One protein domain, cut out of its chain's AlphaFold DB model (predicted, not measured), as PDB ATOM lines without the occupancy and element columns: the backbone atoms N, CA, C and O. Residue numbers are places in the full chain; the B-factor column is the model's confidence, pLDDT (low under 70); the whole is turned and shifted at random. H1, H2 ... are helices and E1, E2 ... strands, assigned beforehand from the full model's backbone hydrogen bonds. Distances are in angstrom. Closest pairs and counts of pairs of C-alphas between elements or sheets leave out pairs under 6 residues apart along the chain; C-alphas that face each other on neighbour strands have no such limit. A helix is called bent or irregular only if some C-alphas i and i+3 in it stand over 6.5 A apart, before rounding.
ATOM      1  N   ALA A   9      75.389  63.862  -0.953       93.25
ATOM      2  CA  ALA A   9      74.535  63.759  -2.131       93.25
ATOM      3  C   ALA A   9      73.828  65.093  -2.419       93.25
ATOM      4  O   ALA A   9      73.521  65.854  -1.499       93.25
ATOM      5  N   VAL A  10      73.494  65.353  -3.688       91.31
ATOM      6  CA  VAL A  10      72.813  66.590  -4.133       91.31
ATOM      7  C   VAL A  10      71.590  66.931  -3.269       91.31
ATOM      8  O   VAL A  10      71.444  68.075  -2.842       91.31
ATOM      9  N   GLY A  11      70.748  65.945  -2.943       91.06
ATOM     10  CA  GLY A  11      69.560  66.153  -2.106       91.06
ATOM     11  C   GLY A  11      69.880  66.612  -0.677       91.06
ATOM     12  O   GLY A  11      69.184  67.464  -0.130       91.06
ATOM     13  N   GLU A  12      70.969  66.131  -0.073       91.12
ATOM     14  CA  GLU A  12      71.403  66.614   1.245       91.12
ATOM     15  C   GLU A  12      71.887  68.063   1.181       91.12
ATOM     16  O   GLU A  12      71.640  68.847   2.098       91.12
ATOM     17  N   VAL A  13      72.568  68.425   0.089       91.06
ATOM     18  CA  VAL A  13      73.026  69.798  -0.137       91.06
ATOM     19  C   VAL A  13      71.840  70.744  -0.311       91.06
ATOM     20  O   VAL A  13      71.846  71.828   0.269       91.06
ATOM     21  N   GLN A  14      70.807  70.319  -1.043       90.38
ATOM     22  CA  GLN A  14      69.554  71.063  -1.200       90.38
ATOM     23  C   GLN A  14      68.873  71.319   0.148       90.38
ATOM     24  O   GLN A  14      68.498  72.451   0.438       90.38
ATOM     25  N   LEU A  15      68.777  70.299   1.006       90.19
ATOM     26  CA  LEU A  15      68.173  70.428   2.338       90.19
ATOM     27  C   LEU A  15      68.966  71.348   3.277       90.19
ATOM     28  O   LEU A  15      68.396  71.953   4.181       90.19
ATOM     29  N   ARG A  16      70.284  71.448   3.082       87.56
ATOM     30  CA  ARG A  16      71.182  72.307   3.870       87.56
ATOM     31  C   ARG A  16      71.382  73.690   3.251       87.56
ATOM     32  O   ARG A  16      72.169  74.476   3.785       87.56
ATOM     33  N   GLN A  17      70.725  73.991   2.128       85.31
ATOM     34  CA  GLN A  17      70.841  75.284   1.469       85.31
ATOM     35  C   GLN A  17      70.293  76.385   2.389       85.31
ATOM     36  O   GLN A  17      69.124  76.352   2.755       85.31
ATOM     37  N   PRO A  18      71.099  77.395   2.749       85.69
ATOM     38  CA  PRO A  18      70.600  78.539   3.493       85.69
ATOM     39  C   PRO A  18      69.775  79.500   2.621       85.69
ATOM     40  O   PRO A  18      70.103  79.739   1.458       85.69
ATOM     41  N   ASP A  19      68.794  80.169   3.231       87.81
ATOM     42  CA  ASP A  19      67.819  81.067   2.574       87.81
ATOM     43  C   ASP A  19      68.412  82.320   1.902       87.81
ATOM     44  O   ASP A  19      67.736  83.045   1.153       87.81
ATOM     45  N   PHE A  20      69.669  82.632   2.218       86.50
ATOM     46  CA  PHE A  20      70.394  83.744   1.617       86.50
ATOM     47  C   PHE A  20      71.062  83.371   0.292       86.50
ATOM     48  O   PHE A  20      71.579  84.263  -0.374       86.50
ATOM     49  N   VAL A  21      71.041  82.104  -0.124       88.44
ATOM     50  CA  VAL A  21      71.591  81.663  -1.407       88.44
ATOM     51  C   VAL A  21      70.486  81.070  -2.268       88.44
ATOM     52  O   VAL A  21      69.648  80.317  -1.783       88.44
ATOM     53  N   GLU A  22      70.502  81.392  -3.555       90.44
ATOM     54  CA  GLU A  22      69.615  80.832  -4.568       90.44
ATOM     55  C   GLU A  22      70.447  80.023  -5.564       90.44
ATOM     56  O   GLU A  22      71.352  80.566  -6.201       90.44
ATOM     57  N   ILE A  23      70.156  78.727  -5.678       91.31
ATOM     58  CA  ILE A  23      70.842  77.793  -6.575       91.31
ATOM     59  C   ILE A  23      69.847  77.305  -7.624       91.31
ATOM     60  O   ILE A  23      68.712  76.957  -7.300       91.31
ATOM     61  N   ASP A  24      70.279  77.268  -8.882       93.62
ATOM     62  CA  ASP A  24      69.525  76.648  -9.964       93.62
ATOM     63  C   ASP A  24      69.734  75.137  -9.976       93.62
ATOM     64  O   ASP A  24      70.653  74.628 -10.616       93.62
ATOM     65  N   TRP A  25      68.879  74.417  -9.261       92.25
ATOM     66  CA  TRP A  25      68.907  72.955  -9.227       92.25
ATOM     67  C   TRP A  25      68.315  72.294 -10.473       92.25
ATOM     68  O   TRP A  25      68.553  71.112 -10.703       92.25
ATOM     69  N   ASN A  26      67.537  73.035 -11.264       93.56
ATOM     70  CA  ASN A  26      66.774  72.472 -12.378       93.56
ATOM     71  C   ASN A  26      67.553  72.487 -13.695       93.56
ATOM     72  O   ASN A  26      67.220  71.726 -14.598       93.56
ATOM     73  N   ASN A  27      68.589  73.322 -13.798       93.00
ATOM     74  CA  ASN A  27      69.477  73.368 -14.957       93.00
ATOM     75  C   ASN A  27      70.922  73.050 -14.540       93.00
ATOM     76  O   ASN A  27      71.744  73.965 -14.430       93.00
ATOM     77  N   PRO A  28      71.249  71.770 -14.273       92.06
ATOM     78  CA  PRO A  28      72.636  71.362 -14.105       92.06
ATOM     79  C   PRO A  28      73.417  71.577 -15.402       92.06
ATOM     80  O   PRO A  28      72.920  71.319 -16.497       92.06
ATOM     81  N   ASP A  29      74.671  71.983 -15.263       91.94
ATOM     82  CA  ASP A  29      75.641  71.992 -16.351       91.94
ATOM     83  C   ASP A  29      76.665  70.869 -16.140       91.94
ATOM     84  O   ASP A  29      76.956  70.494 -15.005       91.94
ATOM     85  N   THR A  30      77.217  70.322 -17.221       91.94
ATOM     86  CA  THR A  30      78.217  69.247 -17.153       91.94
ATOM     87  C   THR A  30      79.509  69.700 -17.815       91.94
ATOM     88  O   THR A  30      79.546  69.978 -19.009       91.94
ATOM     89  N   VAL A  31      80.598  69.737 -17.047       87.75
ATOM     90  CA  VAL A  31      81.919  70.165 -17.521       87.75
ATOM     91  C   VAL A  31      82.959  69.136 -17.108       87.75
ATOM     92  O   VAL A  31      83.116  68.848 -15.925       87.75
ATOM     93  N   ASN A  32      83.692  68.588 -18.082       86.50
ATOM     94  CA  ASN A  32      84.742  67.582 -17.861       86.50
ATOM     95  C   ASN A  32      84.274  66.368 -17.028       86.50
ATOM     96  O   ASN A  32      85.019  65.857 -16.198       86.50
ATOM     97  N   GLY A  33      83.023  65.934 -17.221       86.12
ATOM     98  CA  GLY A  33      82.424  64.818 -16.477       86.12
ATOM     99  C   GLY A  33      81.974  65.155 -15.050       86.12
ATOM    100  O   GLY A  33      81.448  64.283 -14.367       86.12
ATOM    101  N   ALA A  34      82.141  66.402 -14.602       90.12
ATOM    102  CA  ALA A  34      81.587  66.897 -13.349       90.12
ATOM    103  C   ALA A  34      80.268  67.632 -13.604       90.12
ATOM    104  O   ALA A  34      80.157  68.422 -14.544       90.12
ATOM    105  N   VAL A  35      79.286  67.407 -12.737       94.31
ATOM    106  CA  VAL A  35      78.018  68.140 -12.746       94.31
ATOM    107  C   VAL A  35      78.174  69.382 -11.881       94.31
ATOM    108  O   VAL A  35      78.754  69.329 -10.798       94.31
ATOM    109  N   ARG A  36      77.659  70.520 -12.334       93.81
ATOM    110  CA  ARG A  36      77.671  71.762 -11.569       93.81
ATOM    111  C   ARG A  36      76.321  72.460 -11.593       93.81
ATOM    112  O   ARG A  36      75.622  72.440 -12.598       93.81
ATOM    113  N   PHE A  37      75.994  73.122 -10.491       93.88
ATOM    114  CA  PHE A  37      74.773  73.909 -10.332       93.88
ATOM    115  C   PHE A  37      75.136  75.367 -10.090       93.88
ATOM    116  O   PHE A  37      76.001  75.665  -9.261       93.88
ATOM    117  N   SER A  38      74.491  76.275 -10.819       92.88
ATOM    118  CA  SER A  38      74.782  77.704 -10.736       92.88
ATOM    119  C   SER A  38      74.139  78.331  -9.503       92.88
ATOM    120  O   SER A  38      72.963  78.111  -9.213       92.88
ATOM    121  N   ILE A  39      74.904  79.142  -8.785       91.19
ATOM    122  CA  ILE A  39      74.409  79.985  -7.707       91.19
ATOM    123  C   ILE A  39      73.970  81.310  -8.333       91.19
ATOM    124  O   ILE A  39      74.793  82.166  -8.656       91.19
ATOM    125  N   ARG A  40      72.656  81.483  -8.496       88.50
ATOM    126  CA  ARG A  40      72.049  82.647  -9.154       88.50
ATOM    127  C   ARG A  40      72.145  83.914  -8.318       88.50
ATOM    128  O   ARG A  40      72.270  85.009  -8.861       88.50
ATOM    129  N   LYS A  41      72.023  83.781  -6.996       86.00
ATOM    130  CA  LYS A  41      71.979  84.935  -6.100       86.00
ATOM    131  C   LYS A  41      72.524  84.598  -4.727       86.00
ATOM    132  O   LYS A  41      72.225  83.551  -4.164       86.00
ATOM    133  N   ILE A  42      73.266  85.541  -4.161       85.88
ATOM    134  CA  ILE A  42      73.661  85.540  -2.755       85.88
ATOM    135  C   ILE A  42      73.123  86.846  -2.165       85.88
ATOM    136  O   ILE A  42      73.611  87.932  -2.480       85.88
ATOM    137  N   LYS A  43      72.054  86.770  -1.366       82.75
ATOM    138  CA  LYS A  43      71.451  87.932  -0.699       82.75
ATOM    139  C   LYS A  43      72.487  88.583   0.219       82.75
ATOM    140  O   LYS A  43      73.177  87.894   0.962       82.75
ATOM    141  N   GLY A  44      72.582  89.910   0.157       76.44
ATOM    142  CA  GLY A  44      73.589  90.680   0.894       76.44
ATOM    143  C   GLY A  44      74.964  90.734   0.219       76.44
ATOM    144  O   GLY A  44      75.836  91.442   0.711       76.44
ATOM    145  N   SER A  45      75.157  90.045  -0.911       76.44
ATOM    146  CA  SER A  45      76.355  90.204  -1.736       76.44
ATOM    147  C   SER A  45      76.166  91.346  -2.733       76.44
ATOM    148  O   SER A  45      75.268  91.307  -3.576       76.44
ATOM    149  N   SER A  46      77.036  92.350  -2.656       68.56
ATOM    150  CA  SER A  46      77.198  93.386  -3.678       68.56
ATOM    151  C   SER A  46      78.265  92.912  -4.658       68.56
ATOM    152  O   SER A  46      79.382  93.423  -4.650       68.56
ATOM    153  N   ASP A  47      77.980  91.871  -5.440       67.56
ATOM    154  CA  ASP A  47      78.980  91.353  -6.373       67.56
ATOM    155  C   ASP A  47      79.124  92.278  -7.591       67.56
ATOM    156  O   ASP A  47      78.511  92.098  -8.644       67.56
ATOM    157  N   VAL A  48      79.942  93.319  -7.420       63.44
ATOM    158  CA  VAL A  48      80.263  94.318  -8.451       63.44
ATOM    159  C   VAL A  48      81.054  93.688  -9.604       63.44
ATOM    160  O   VAL A  48      81.053  94.210 -10.719       63.44
ATOM    161  N   LEU A  49      81.718  92.555  -9.355       71.81
ATOM    162  CA  LEU A  49      82.597  91.898 -10.316       71.81
ATOM    163  C   LEU A  49      81.858  90.922 -11.243       71.81
ATOM    164  O   LEU A  49      82.486  90.429 -12.180       71.81
ATOM    165  N   LYS A  50      80.553  90.696 -11.018       77.06
ATOM    166  CA  LYS A  50      79.707  89.751 -11.770       77.06
ATOM    167  C   LYS A  50      80.328  88.351 -11.838       77.06
ATOM    168  O   LYS A  50      80.399  87.764 -12.914       77.06
ATOM    169  N   MET A  51      80.817  87.844 -10.709       84.19
ATOM    170  CA  MET A  51      81.369  86.497 -10.655       84.19
ATOM    171  C   MET A  51      80.248  85.476 -10.810       84.19
ATOM    172  O   MET A  51      79.164  85.595 -10.239       84.19
ATOM    173  N   GLU A  52      80.536  84.426 -11.561       86.69
ATOM    174  CA  GLU A  52      79.690  83.251 -11.604       86.69
ATOM    175  C   GLU A  52      80.131  82.282 -10.514       86.69
ATOM    176  O   GLU A  52      81.308  81.923 -10.396       86.69
ATOM    177  N   HIS A  53      79.178  81.828  -9.716       90.06
ATOM    178  CA  HIS A  53      79.426  80.898  -8.628       90.06
ATOM    179  C   HIS A  53      78.726  79.575  -8.918       90.06
ATOM    180  O   HIS A  53      77.588  79.555  -9.373       90.06
ATOM    181  N   TYR A  54      79.390  78.464  -8.617       91.94
ATOM    182  CA  TYR A  54      78.893  77.126  -8.910       91.94
ATOM    183  C   TYR A  54      79.141  76.183  -7.738       91.94
ATOM    184  O   TYR A  54      80.204  76.232  -7.123       91.94
ATOM    185  N   LEU A  55      78.208  75.277  -7.464       92.12
ATOM    186  CA  LEU A  55      78.493  74.056  -6.708       92.12
ATOM    187  C   LEU A  55      78.896  72.959  -7.687       92.12
ATOM    188  O   LEU A  55      78.251  72.841  -8.725       92.12
ATOM    189  N   PHE A  56      79.918  72.163  -7.371       93.06
ATOM    190  CA  PHE A  56      80.356  71.074  -8.246       93.06
ATOM    191  C   PHE A  56      80.265  69.710  -7.565       93.06
ATOM    192  O   PHE A  56      80.501  69.563  -6.361       93.06
ATOM    193  N   PHE A  57      79.906  68.725  -8.377       93.50
ATOM    194  CA  PHE A  57      79.616  67.358  -8.001       93.50
ATOM    195  C   PHE A  57      80.355  66.415  -8.949       93.50
ATOM    196  O   PHE A  57      80.352  66.600 -10.167       93.50
ATOM    197  N   ILE A  58      80.991  65.396  -8.383       92.94
ATOM    198  CA  ILE A  58      81.647  64.317  -9.128       92.94
ATOM    199  C   ILE A  58      81.046  63.023  -8.601       92.94
ATOM    200  O   ILE A  58      81.003  62.838  -7.388       92.94
ATOM    201  N   ASN A  59      80.566  62.156  -9.494       90.81
ATOM    202  CA  ASN A  59      79.852  60.927  -9.124       90.81
ATOM    203  C   ASN A  59      78.687  61.196  -8.145       90.81
ATOM    204  O   ASN A  59      78.578  60.532  -7.119       90.81
ATOM    205  N   ASP A  60      77.875  62.226  -8.420       89.00
ATOM    206  CA  ASP A  60      76.743  62.690  -7.590       89.00
ATOM    207  C   ASP A  60      77.088  63.144  -6.161       89.00
ATOM    208  O   ASP A  60      76.204  63.416  -5.344       89.00
ATOM    209  N   GLN A  61      78.377  63.299  -5.869       93.44
ATOM    210  CA  GLN A  61      78.875  63.701  -4.564       93.44
ATOM    211  C   GLN A  61      79.410  65.121  -4.590       93.44
ATOM    212  O   GLN A  61      80.207  65.473  -5.459       93.44
ATOM    213  N   TYR A  62      79.006  65.920  -3.606       93.44
ATOM    214  CA  TYR A  62      79.455  67.291  -3.427       93.44
ATOM    215  C   TYR A  62      80.963  67.351  -3.226       93.44
ATOM    216  O   TYR A  62      81.515  66.675  -2.359       93.44
ATOM    217  N   GLN A  63      81.619  68.203  -4.001       93.38
ATOM    218  CA  GLN A  63      83.065  68.371  -3.945       93.38
ATOM    219  C   GLN A  63      83.480  69.795  -3.556       93.38
ATOM    220  O   GLN A  63      84.638  70.031  -3.216       93.38
ATOM    221  N   GLY A  64      82.556  70.759  -3.589       90.50
ATOM    222  CA  GLY A  64      82.827  72.127  -3.158       90.50
ATOM    223  C   GLY A  64      82.138  73.200  -3.996       90.50
ATOM    224  O   GLY A  64      81.196  72.951  -4.754       90.50
ATOM    225  N   ARG A  65      82.633  74.431  -3.848       88.75
ATOM    226  CA  ARG A  65      82.186  75.610  -4.596       88.75
ATOM    227  C   ARG A  65      83.311  76.138  -5.480       88.75
ATOM    228  O   ARG A  65      84.437  76.293  -5.021       88.75
ATOM    229  N   LEU A  66      82.977  76.481  -6.716       87.75
ATOM    230  CA  LEU A  66      83.847  77.152  -7.674       87.75
ATOM    231  C   LEU A  66      83.325  78.570  -7.926       87.75
ATOM    232  O   LEU A  66      82.117  78.791  -7.955       87.75
ATOM    233  N   SER A  67      84.228  79.528  -8.116       86.00
ATOM    234  CA  SER A  67      83.882  80.876  -8.586       86.00
ATOM    235  C   SER A  67      84.709  81.194  -9.823       86.00
ATOM    236  O   SER A  67      85.897  80.867  -9.857       86.00
ATOM    237  N   ARG A  68      84.091  81.795 -10.835       82.00
ATOM    238  CA  ARG A  68      84.723  82.112 -12.114       82.00
ATOM    239  C   ARG A  68      84.341  83.529 -12.552       82.00
ATOM    240  O   ARG A  68      83.227  83.968 -12.287       82.00
ATOM    241  N   LYS A  69      85.282  84.219 -13.199       69.88
ATOM    242  CA  LYS A  69      85.062  85.499 -13.884       69.88
ATOM    243  C   LYS A  69      84.687  85.279 -15.344       69.88
ATOM    244  O   LYS A  69      85.242  84.321 -15.938       69.88
TER     245      LYS A  69
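What this domain is: This is residues 9 to 69 of the 69 residues of an uncharacterized protein of Phnomibacter ginsenosidimutans (UniProt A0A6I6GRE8). A single strongly twisted sheet of four strands, with both edge strands bent, makes up most of this domain, and one short helix, H1, sits beside the strands near the turn between E3 and E4. The loop of residues 43 to 51, between E2 and E3, lies at the far end of the long axis from that turn. The printed part has 61 residues, with H1, E1, E2, E3 and E4 in this order along the chain, and is mostly strand. The sheet, in the order E1, E2, E3, E4, is antiparallel throughout; the whole is compact, with a radius of gyration of the C-alphas of 11.6 A and spans of 33 by 25 by 18 A.

Where its parts are: E1, residues 21 to 31, is the longest strand by residues and measures 22.3 A from C-alpha 21 at (71.591, 81.663, -1.407). E2 is residues 34 to 42, 22.9 A; E3 is residues 52 to 58, 19.2 A. E4, residues 61 to 68, 20.7 A, ends with C-alpha 68 at (84.723, 82.112, -12.114). H1, residues 10 to 15, begins with C-alpha 10 at (72.813, 66.590, -4.133) and is 8.8 A long.

How they stand to each other: The strands form a meander, each the antiparallel neighbour of the one before. E1 and E2 are a hairpin at 153 degrees, with N 24 and O 38 2.8 A apart, within hydrogen-bond range. E2 and E3 are a hairpin at 147 degrees, with N 57 and O 35 at 2.7 A. E3 and E4 are a hairpin at 155 degrees, with N 54 and O 66 at 2.8 A. The edge strands E1 and E4 are apart; E1 bends by 84 degrees at residue 26 and E4 by 50 degrees at residue 64. H1 is on the sheet at a height of 5.6 A, over none of the strands; its closest C-alphas with E4 are those of Val 10 and Tyr 62, 6.7 A apart. In H1 every O i to N i+4 pair is within hydrogen-bond range.

The domain as a whole: The C-alphas of Val 48 and Asn 59 are the two farthest apart, at 33.4 A. The printed part has no cut and no long link. Its mean pLDDT is 87.5; residues 46 to 48 and residue 69, the chain's last, are under 70.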